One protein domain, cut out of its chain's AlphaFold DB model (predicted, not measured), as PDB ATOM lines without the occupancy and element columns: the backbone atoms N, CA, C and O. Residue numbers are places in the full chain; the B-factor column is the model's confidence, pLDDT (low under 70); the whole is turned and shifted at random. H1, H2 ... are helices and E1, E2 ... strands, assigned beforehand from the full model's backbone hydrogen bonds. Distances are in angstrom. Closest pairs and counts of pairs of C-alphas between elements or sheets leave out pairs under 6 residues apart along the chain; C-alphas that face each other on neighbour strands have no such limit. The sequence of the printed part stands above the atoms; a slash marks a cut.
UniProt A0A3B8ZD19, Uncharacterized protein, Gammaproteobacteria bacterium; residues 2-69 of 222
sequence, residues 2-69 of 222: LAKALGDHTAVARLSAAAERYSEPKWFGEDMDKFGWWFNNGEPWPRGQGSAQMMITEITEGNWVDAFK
ATOM      1  N   LEU A   2     129.575 219.253 196.995       83.81
ATOM      2  CA  LEU A   2     128.984 220.461 197.605       83.81
ATOM      3  C   LEU A   2     127.588 220.232 198.214       83.81
ATOM      4  O   LEU A   2     127.349 220.616 199.351       83.81
ATOM      5  N   ALA A   3     126.702 219.537 197.494       86.56
ATOM      6  CA  ALA A   3     125.374 219.188 198.005       86.56
ATOM      7  C   ALA A   3     125.435 218.362 199.307       86.56
ATOM      8  O   ALA A   3     124.666 218.622 200.225       86.56
ATOM      9  N   LYS A   4     126.399 217.431 199.428       81.50
ATOM     10  CA  LYS A   4     126.635 216.672 200.671       81.50
ATOM     11  C   LYS A   4     127.084 217.599 201.804       81.50
ATOM     12  O   LYS A   4     126.538 217.523 202.897       81.50
ATOM     13  N   ALA A   5     128.013 218.517 201.527       79.50
ATOM     14  CA  ALA A   5     128.530 219.453 202.527       79.50
ATOM     15  C   ALA A   5     127.469 220.433 203.064       79.50
ATOM     16  O   ALA A   5     127.570 220.872 204.207       79.50
ATOM     17  N   LEU A   6     126.461 220.765 202.252       85.06
ATOM     18  CA  LEU A   6     125.337 221.630 202.626       85.06
ATOM     19  C   LEU A   6     124.147 220.864 203.232       85.06
ATOM     20  O   LEU A   6     123.166 221.494 203.615       85.06
ATOM     21  N   GLY A   7     124.202 219.530 203.298       85.19
ATOM     22  CA  GLY A   7     123.074 218.709 203.752       85.19
ATOM     23  C   GLY A   7     121.883 218.679 202.783       85.19
ATOM     24  O   GLY A   7     120.777 218.326 203.180       85.19
ATOM     25  N   ASP A   8     122.074 219.035 201.507       89.75
ATOM     26  CA  ASP A   8     121.014 218.968 200.494       89.75
ATOM     27  C   ASP A   8     120.886 217.540 199.947       89.75
ATOM     28  O   ASP A   8     121.384 217.190 198.872       89.75
ATOM     29  N   HIS A   9     120.192 216.697 200.707       89.12
ATOM     30  CA  HIS A   9     119.973 215.293 200.362       89.12
ATOM     31  C   HIS A   9     119.226 215.105 199.030       89.12
ATOM     32  O   HIS A   9     119.447 214.110 198.335       89.12
ATOM     33  N   THR A  10     118.387 216.068 198.627       93.62
ATOM     34  CA  THR A  10     117.646 215.987 197.359       93.62
ATOM     35  C   THR A  10     118.583 216.185 196.172       93.62
ATOM     36  O   THR A  10     118.552 215.404 195.216       93.62
ATOM     37  N   ALA A  11     119.447 217.201 196.226       91.75
ATOM     38  CA  ALA A  11     120.465 217.408 195.204       91.75
ATOM     39  C   ALA A  11     121.476 216.254 195.175       91.75
ATOM     40  O   ALA A  11     121.856 215.815 194.089       91.75
ATOM     41  N   VAL A  12     121.861 215.706 196.336       89.44
ATOM     42  CA  VAL A  12     122.737 214.524 196.413       89.44
ATOM     43  C   VAL A  12     122.138 213.342 195.659       89.44
ATOM     44  O   VAL A  12     122.822 212.782 194.804       89.44
ATOM     45  N   ALA A  13     120.875 212.991 195.912       91.12
ATOM     46  CA  ALA A  13     120.230 211.863 195.241       91.12
ATOM     47  C   ALA A  13     120.203 212.045 193.713       91.12
ATOM     48  O   ALA A  13     120.572 211.145 192.959       91.12
ATOM     49  N   ARG A  14     119.834 213.244 193.244       94.44
ATOM     50  CA  ARG A  14     119.758 213.551 191.806       94.44
ATOM     51  C   ARG A  14     121.123 213.514 191.122       94.44
ATOM     52  O   ARG A  14     121.241 212.956 190.033       94.44
ATOM     53  N   LEU A  15     122.141 214.106 191.746       92.12
ATOM     54  CA  LEU A  15     123.501 214.142 191.206       92.12
ATOM     55  C   LEU A  15     124.148 212.755 191.215       92.12
ATOM     56  O   LEU A  15     124.827 212.417 190.252       92.12
ATOM     57  N   SER A  16     123.899 211.943 192.248       89.75
ATOM     58  CA  SER A  16     124.420 210.570 192.330       89.75
ATOM     59  C   SER A  16     123.823 209.700 191.224       89.75
ATOM     60  O   SER A  16     124.563 209.118 190.441       89.75
ATOM     61  N   ALA A  17     122.499 209.743 191.034       92.44
ATOM     62  CA  ALA A  17     121.837 209.024 189.943       92.44
ATOM     63  C   ALA A  17     122.277 209.498 188.544       92.44
ATOM     64  O   ALA A  17     122.218 208.752 187.568       92.44
ATOM     65  N   ALA A  18     122.667 210.766 188.390       92.25
ATOM     66  CA  ALA A  18     123.280 211.237 187.153       92.25
ATOM     67  C   ALA A  18     124.702 210.674 186.993       92.25
ATOM     68  O   ALA A  18     125.011 210.119 185.944       92.25
ATOM     69  N   ALA A  19     125.538 210.761 188.029       90.69
ATOM     70  CA  ALA A  19     126.901 210.242 188.004       90.69
ATOM     71  C   ALA A  19     126.936 208.739 187.696       90.69
ATOM     72  O   ALA A  19     127.663 208.332 186.799       90.69
ATOM     73  N   GLU A  20     126.106 207.925 188.352       90.81
ATOM     74  CA  GLU A  20     126.018 206.480 188.097       90.81
ATOM     75  C   GLU A  20     125.717 206.156 186.630       90.81
ATOM     76  O   GLU A  20     126.306 205.242 186.059       90.81
ATOM     77  N   ARG A  21     124.846 206.945 185.989       90.12
ATOM     78  CA  ARG A  21     124.487 206.761 184.578       90.12
ATOM     79  C   ARG A  21     125.583 207.188 183.605       90.12
ATOM     80  O   ARG A  21     125.684 206.604 182.533       90.12
ATOM     81  N   TYR A  22     126.359 208.217 183.939       88.88
ATOM     82  CA  TYR A  22     127.275 208.864 182.992       88.88
ATOM     83  C   TYR A  22     128.761 208.616 183.269       88.88
ATOM     84  O   TYR A  22     129.587 208.945 182.420       88.88
ATOM     85  N   SER A  23     129.114 208.051 184.422       90.56
ATOM     86  CA  SER A  23     130.509 207.941 184.863       90.56
ATOM     87  C   SER A  23     130.975 206.503 185.115       90.56
ATOM     88  O   SER A  23     132.116 206.319 185.534       90.56
ATOM     89  N   GLU A  24     130.140 205.499 184.820       92.50
ATOM     90  CA  GLU A  24     130.462 204.062 184.895       92.50
ATOM     91  C   GLU A  24     131.181 203.652 186.198       92.50
ATOM     92  O   GLU A  24     132.356 203.265 186.169       92.50
ATOM     93  N   PRO A  25     130.512 203.751 187.360       92.69
ATOM     94  CA  PRO A  25     131.051 203.187 188.586       92.69
ATOM     95  C   PRO A  25     131.051 201.662 188.494       92.69
ATOM     96  O   PRO A  25     130.033 201.054 188.155       92.69
ATOM     97  N   LYS A  26     132.175 201.022 188.815       91.50
ATOM     98  CA  LYS A  26     132.248 199.559 188.869       91.50
ATOM     99  C   LYS A  26     133.280 199.057 189.863       91.50
ATOM    100  O   LYS A  26     134.289 199.711 190.140       91.50
ATOM    101  N   TRP A  27     133.014 197.851 190.346       92.12
ATOM    102  CA  TRP A  27     133.994 197.039 191.047       92.12
ATOM    103  C   TRP A  27     134.945 196.373 190.042       92.12
ATOM    104  O   TRP A  27     134.558 196.095 188.905       92.12
ATOM    105  N   PHE A  28     136.198 196.171 190.435       90.69
ATOM    106  CA  PHE A  28     137.263 195.597 189.618       90.69
ATOM    107  C   PHE A  28     138.354 194.974 190.506       90.69
ATOM    108  O   PHE A  28     138.309 195.088 191.729       90.69
ATOM    109  N   GLY A  29     139.352 194.341 189.885       87.69
ATOM    110  CA  GLY A  29     140.380 193.558 190.582       87.69
ATOM    111  C   GLY A  29     140.090 192.060 190.511       87.69
ATOM    112  O   GLY A  29     139.026 191.662 190.045       87.69
ATOM    113  N   GLU A  30     141.055 191.240 190.932       85.69
ATOM    114  CA  GLU A  30     140.956 189.771 190.885       85.69
ATOM    115  C   GLU A  30     139.754 189.254 191.693       85.69
ATOM    116  O   GLU A  30     139.002 188.416 191.203       85.69
ATOM    117  N   ASP A  31     139.497 189.870 192.852       89.00
ATOM    118  CA  ASP A  31     138.416 189.497 193.772       89.00
ATOM    119  C   ASP A  31     137.234 190.485 193.773       89.00
ATOM    120  O   ASP A  31     136.389 190.443 194.666       89.00
ATOM    121  N   MET A  32     137.156 191.401 192.795       88.31
ATOM    122  CA  MET A  32     136.171 192.502 192.779       88.31
ATOM    123  C   MET A  32     136.204 193.361 194.059       88.31
ATOM    124  O   MET A  32     135.185 193.894 194.495       88.31
ATOM    125  N   ASP A  33     137.390 193.511 194.649       85.50
ATOM    126  CA  ASP A  33     137.645 194.196 195.920       85.50
ATOM    127  C   ASP A  33     137.955 195.695 195.757       85.50
ATOM    128  O   ASP A  33     138.074 196.427 196.741       85.50
ATOM    129  N   LYS A  34     138.098 196.173 194.517       88.62
ATOM    130  CA  LYS A  34     138.447 197.565 194.198       88.62
ATOM    131  C   LYS A  34     137.275 198.250 193.528       88.62
ATOM    132  O   LYS A  34     136.567 197.633 192.746       88.62
ATOM    133  N   PHE A  35     137.103 199.541 193.772       92.19
ATOM    134  CA  PHE A  35     136.024 200.334 193.189       92.19
ATOM    135  C   PHE A  35     136.575 201.587 192.499       92.19
ATOM    136  O   PHE A  35     137.554 202.176 192.965       92.19
ATOM    137  N   GLY A  36     135.970 201.997 191.381       93.25
ATOM    138  CA  GLY A  36     136.352 203.219 190.670       93.25
ATOM    139  C   GLY A  36     135.352 203.658 189.599       93.25
ATOM    140  O   GLY A  36     134.347 202.991 189.357       93.25
ATOM    141  N   TRP A  37     135.662 204.777 188.937       94.19
ATOM    142  CA  TRP A  37     134.818 205.436 187.931       94.19
ATOM    143  C   TRP A  37     135.541 205.546 186.573       94.19
ATOM    144  O   TRP A  37     136.714 205.928 186.524       94.19
ATOM    145  N   TRP A  38     134.853 205.210 185.472       93.56
ATOM    146  CA  TRP A  38     135.451 205.009 184.134       93.56
ATOM    147  C   TRP A  38     135.067 206.032 183.059       93.56
ATOM    148  O   TRP A  38     135.769 206.146 182.052       93.56
ATOM    149  N   PHE A  39     134.005 206.809 183.275       91.75
ATOM    150  CA  PHE A  39     133.609 207.923 182.402       91.75
ATOM    151  C   PHE A  39     133.349 207.552 180.931       91.75
ATOM    152  O   PHE A  39     133.459 208.421 180.070       91.75
ATOM    153  N   ASN A  40     132.981 206.300 180.630       88.00
ATOM    154  CA  ASN A  40     132.683 205.825 179.270       88.00
ATOM    155  C   ASN A  40     133.859 205.927 178.279       88.00
ATOM    156  O   ASN A  40     133.652 205.991 177.068       88.00
ATOM    157  N   ASN A  41     135.106 205.910 178.762       87.19
ATOM    158  CA  ASN A  41     136.290 206.010 177.896       87.19
ATOM    159  C   ASN A  41     136.690 204.677 177.228       87.19
ATOM    160  O   ASN A  41     137.617 204.656 176.420       87.19
ATOM    161  N   GLY A  42     136.042 203.557 177.573       88.00
ATOM    162  CA  GLY A  42     136.377 202.230 177.032       88.00
ATOM    163  C   GLY A  42     137.716 201.661 177.523       88.00
ATOM    164  O   GLY A  42     138.300 200.793 176.877       88.00
ATOM    165  N   GLU A  43     138.229 202.154 178.651       89.38
ATOM    166  CA  GLU A  43     139.547 201.791 179.181       89.38
ATOM    167  C   GLU A  43     139.488 200.588 180.144       89.38
ATOM    168  O   GLU A  43     138.489 200.395 180.845       89.38
ATOM    169  N   PRO A  44     140.565 199.785 180.249       88.62
ATOM    170  CA  PRO A  44     140.603 198.646 181.172       88.62
ATOM    171  C   PRO A  44     140.687 199.063 182.649       88.62
ATOM    172  O   PRO A  44     140.236 198.321 183.517       88.62
ATOM    173  N   TRP A  45     141.201 200.262 182.943       90.12
ATOM    174  CA  TRP A  45     141.456 200.766 184.299       90.12
ATOM    175  C   TRP A  45     140.872 202.173 184.481       90.12
ATOM    176  O   TRP A  45     140.764 202.898 183.490       90.12
ATOM    177  N   PRO A  46     140.501 202.588 185.708       92.00
ATOM    178  CA  PRO A  46     139.917 203.903 185.919       92.00
ATOM    179  C   PRO A  46     140.999 204.974 185.784       92.00
ATOM    180  O   PRO A  46     142.126 204.806 186.260       92.00
ATOM    181  N   ARG A  47     140.664 206.122 185.188       88.44
ATOM    182  CA  ARG A  47     141.612 207.242 185.124       88.44
ATOM    183  C   ARG A  47     141.837 207.828 186.507       88.44
ATOM    184  O   ARG A  47     140.899 208.330 187.123       88.44
ATOM    185  N   GLY A  48     143.098 207.846 186.937       86.88
ATOM    186  CA  GLY A  48     143.497 208.230 188.293       86.88
ATOM    187  C   GLY A  48     142.861 209.528 188.790       86.88
ATOM    188  O   GLY A  48     142.151 209.501 189.785       86.88
ATOM    189  N   GLN A  49     143.049 210.655 188.094       88.44
ATOM    190  CA  GLN A  49     142.552 211.959 188.566       88.44
ATOM    191  C   GLN A  49     141.018 212.048 188.601       88.44
ATOM    192  O   GLN A  49     140.453 212.435 189.621       88.44
ATOM    193  N   GLY A  50     140.343 211.663 187.511       89.19
ATOM    194  CA  GLY A  50     138.881 211.722 187.430       89.19
ATOM    195  C   GLY A  50     138.221 210.773 188.427       89.19
ATOM    196  O   GLY A  50     137.341 211.176 189.187       89.19
ATOM    197  N   SER A  51     138.701 209.528 188.486       91.31
ATOM    198  CA  SER A  51     138.196 208.539 189.436       91.31
ATOM    199  C   SER A  51     138.474 208.974 190.868       91.31
ATOM    200  O   SER A  51     137.568 208.905 191.686       91.31
ATOM    201  N   ALA A  52     139.666 209.493 191.181       87.69
ATOM    202  CA  ALA A  52     139.978 210.003 192.518       87.69
ATOM    203  C   ALA A  52     139.057 211.161 192.932       87.69
ATOM    204  O   ALA A  52     138.594 211.198 194.072       87.69
ATOM    205  N   GLN A  53     138.737 212.078 192.014       87.62
ATOM    206  CA  GLN A  53     137.797 213.165 192.291       87.62
ATOM    207  C   GLN A  53     136.392 212.638 192.614       87.62
ATOM    208  O   GLN A  53     135.746 213.143 193.535       87.62
ATOM    209  N   MET A  54     135.932 211.612 191.893       89.62
ATOM    210  CA  MET A  54     134.660 210.948 192.178       89.62
ATOM    211  C   MET A  54     134.713 210.119 193.463       89.62
ATOM    212  O   MET A  54     133.757 210.138 194.219       89.62
ATOM    213  N   MET A  55     135.834 209.481 193.800       88.50
ATOM    214  CA  MET A  55     135.958 208.696 195.036       88.50
ATOM    215  C   MET A  55     135.680 209.509 196.301       88.50
ATOM    216  O   MET A  55     135.178 208.962 197.279       88.50
ATOM    217  N   ILE A  56     135.925 210.823 196.281       81.44
ATOM    218  CA  ILE A  56     135.557 211.701 197.395       81.44
ATOM    219  C   ILE A  56     134.049 211.635 197.688       81.44
ATOM    220  O   ILE A  56     133.637 211.784 198.839       81.44
ATOM    221  N   THR A  57     133.202 211.415 196.676       82.50
ATOM    222  CA  THR A  57     131.765 211.259 196.907       82.50
ATOM    223  C   THR A  57     131.421 209.968 197.621       82.50
ATOM    224  O   THR A  57     130.411 209.972 198.312       82.50
ATOM    225  N   GLU A  58     132.247 208.930 197.550       85.06
ATOM    226  CA  GLU A  58     131.971 207.642 198.198       85.06
ATOM    227  C   GLU A  58     132.354 207.633 199.676       85.06
ATOM    228  O   GLU A  58     131.691 206.998 200.487       85.06
ATOM    229  N   ILE A  59     133.399 208.378 200.040       74.62
ATOM    230  CA  ILE A  59     133.957 208.365 201.400       74.62
ATOM    231  C   ILE A  59     133.482 209.530 202.272       74.62
ATOM    232  O   ILE A  59     133.624 209.479 203.490       74.62
ATOM    233  N   THR A  60     132.971 210.614 201.672       63.44
ATOM    234  CA  THR A  60     132.630 211.817 202.438       63.44
ATOM    235  C   THR A  60     131.168 211.798 202.885       63.44
ATOM    236  O   THR A  60     130.232 211.911 202.085       63.44
ATOM    237  N   GLU A  61     130.991 211.745 204.198       62.41
ATOM    238  CA  GLU A  61     129.806 212.223 204.901       62.41
ATOM    239  C   GLU A  61     130.184 213.494 205.679       62.41
ATOM    240  O   GLU A  61     131.327 213.656 206.108       62.41
ATOM    241  N   GLY A  62     129.249 214.436 205.822       63.06
ATOM    242  CA  GLY A  62     129.486 215.691 206.544       63.06
ATOM    243  C   GLY A  62     130.073 216.843 205.713       63.06
ATOM    244  O   GLY A  62     130.120 216.816 204.480       63.06
ATOM    245  N   ASN A  63     130.455 217.920 206.405       70.44
ATOM    246  CA  ASN A  63     130.901 219.173 205.798       70.44
ATOM    247  C   ASN A  63     132.420 219.163 205.575       70.44
ATOM    248  O   ASN A  63     133.184 218.975 206.515       70.44
ATOM    249  N   TRP A  64     132.872 219.452 204.350       72.62
ATOM    250  CA  TRP A  64     134.297 219.550 203.996       72.62
ATOM    251  C   TRP A  64     135.097 220.508 204.888       72.62
ATOM    252  O   TRP A  64     136.282 220.292 205.125       72.62
ATOM    253  N   VAL A  65     134.451 221.541 205.434       74.31
ATOM    254  CA  VAL A  65     135.075 222.454 206.399       74.31
ATOM    255  C   VAL A  65     135.507 221.717 207.670       74.31
ATOM    256  O   VAL A  65     136.514 222.087 208.264       74.31
ATOM    257  N   ASP A  66     134.800 220.665 208.090       74.12
ATOM    258  CA  ASP A  66     135.157 219.895 209.284       74.12
ATOM    259  C   ASP A  66     136.503 219.178 209.155       74.12
ATOM    260  O   ASP A  66     137.195 219.066 210.164       74.12
ATOM    261  N   ALA A  67     136.914 218.782 207.946       74.00
ATOM    262  CA  ALA A  67     138.236 218.199 207.700       74.00
ATOM    263  C   ALA A  67     139.381 219.193 207.973       74.00
ATOM    264  O   ALA A  67     140.489 218.790 208.312       74.00
ATOM    265  N   PHE A  68     139.100 220.496 207.858       75.88
ATOM    266  CA  PHE A  68     140.049 221.578 208.131       75.88
ATOM    267  C   PHE A  68     139.876 222.200 209.519       75.88
ATOM    268  O   PHE A  68     140.652 223.077 209.903       75.88
ATOM    269  N   LYS A  69     138.872 221.774 210.295       77.56
ATOM    270  CA  LYS A  69     138.769 222.193 211.692       77.56
ATOM    271  C   LYS A  69     139.841 221.481 212.502       77.56
ATOM    272  O   LYS A  69     140.101 220.294 212.332       77.56
TER     273      LYS A  69
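This is residues 2 to 69 of the 222 residues of an uncharacterized protein of Gammaproteobacteria bacterium (UniProt A0A3B8ZD19). A loose, open frame: H2 makes one long side, the hairpin of E1 and E2 turns the chain at one end, and H3 comes back along the other side beside E2, with open space between the two long helices. At the end away from the hairpin, the short helices H1 and H4 are near each other. The printed part has 68 residues, with four named helices and two named strands in the order H1, H2, E1, E2, H3, H4; the sheet is E1 - E2, antiparallel, and the class is mostly helix. It is only just loose, close to compact, with a radius of gyration of the C-alphas of 13.4 A and spans of 37 by 25 by 21 A.

H1 takes residues 2 to 5, beginning at C-alpha 2 at (128.984, 220.461, 197.605). H2, residues 9 to 22, is the longest helix and measures 19.9 A from first to last C-alpha. E1, residues 25 to 28, measures 9.9 A, and E2, residues 34 to 37, measures 10.7 A. H3, residues 48 to 59, begins at C-alpha 48 at (143.497, 208.230, 188.293) and measures 16.2 A. H4, residues 64 to 68, ends at C-alpha 68 at (140.049, 221.578, 208.131).

H1 and H2 touch only at the corner by their tight link, H2 with residues 9 to 12 alone; their closest C-alphas are those of Ala 3 and Val 12, 5.6 A apart. E1 and E2 form a hairpin, antiparallel with 149 degrees between their directions. N 28 and O 34, 2.8 A apart, and N 26 and O 36, 3.0 A apart, are within hydrogen-bond range. The closest C-alphas of E2 and H3 are those of Trp 37 and Ser 51, 4.8 A apart. H2 and H3 are apart, and so are E1 and H3. H1 and H4 are close but not clearly touching, with Ala 5 and Trp 64 the closest C-alphas at 6.0 A. H1 and H3 are apart, but only just: their closest C-alphas are 8.4 A apart. O i to N i+4 pairs are within hydrogen-bond range in 9 of 10 cases in H2, 6 of 8 in H3 and 0 of 1 in H4, where both O i to N i+3 pairs are; H1 is too short for an i+4 pair.

The two C-alphas farthest apart are those of Gly 42 and Lys 69, at 40.1 A. The printed part has no cut. The link from E2 to H3, 10 residues, is short but not tight; the other links are tight. The mean pLDDT of the printed part is 86.2, and residues 60 to 62 are under 70.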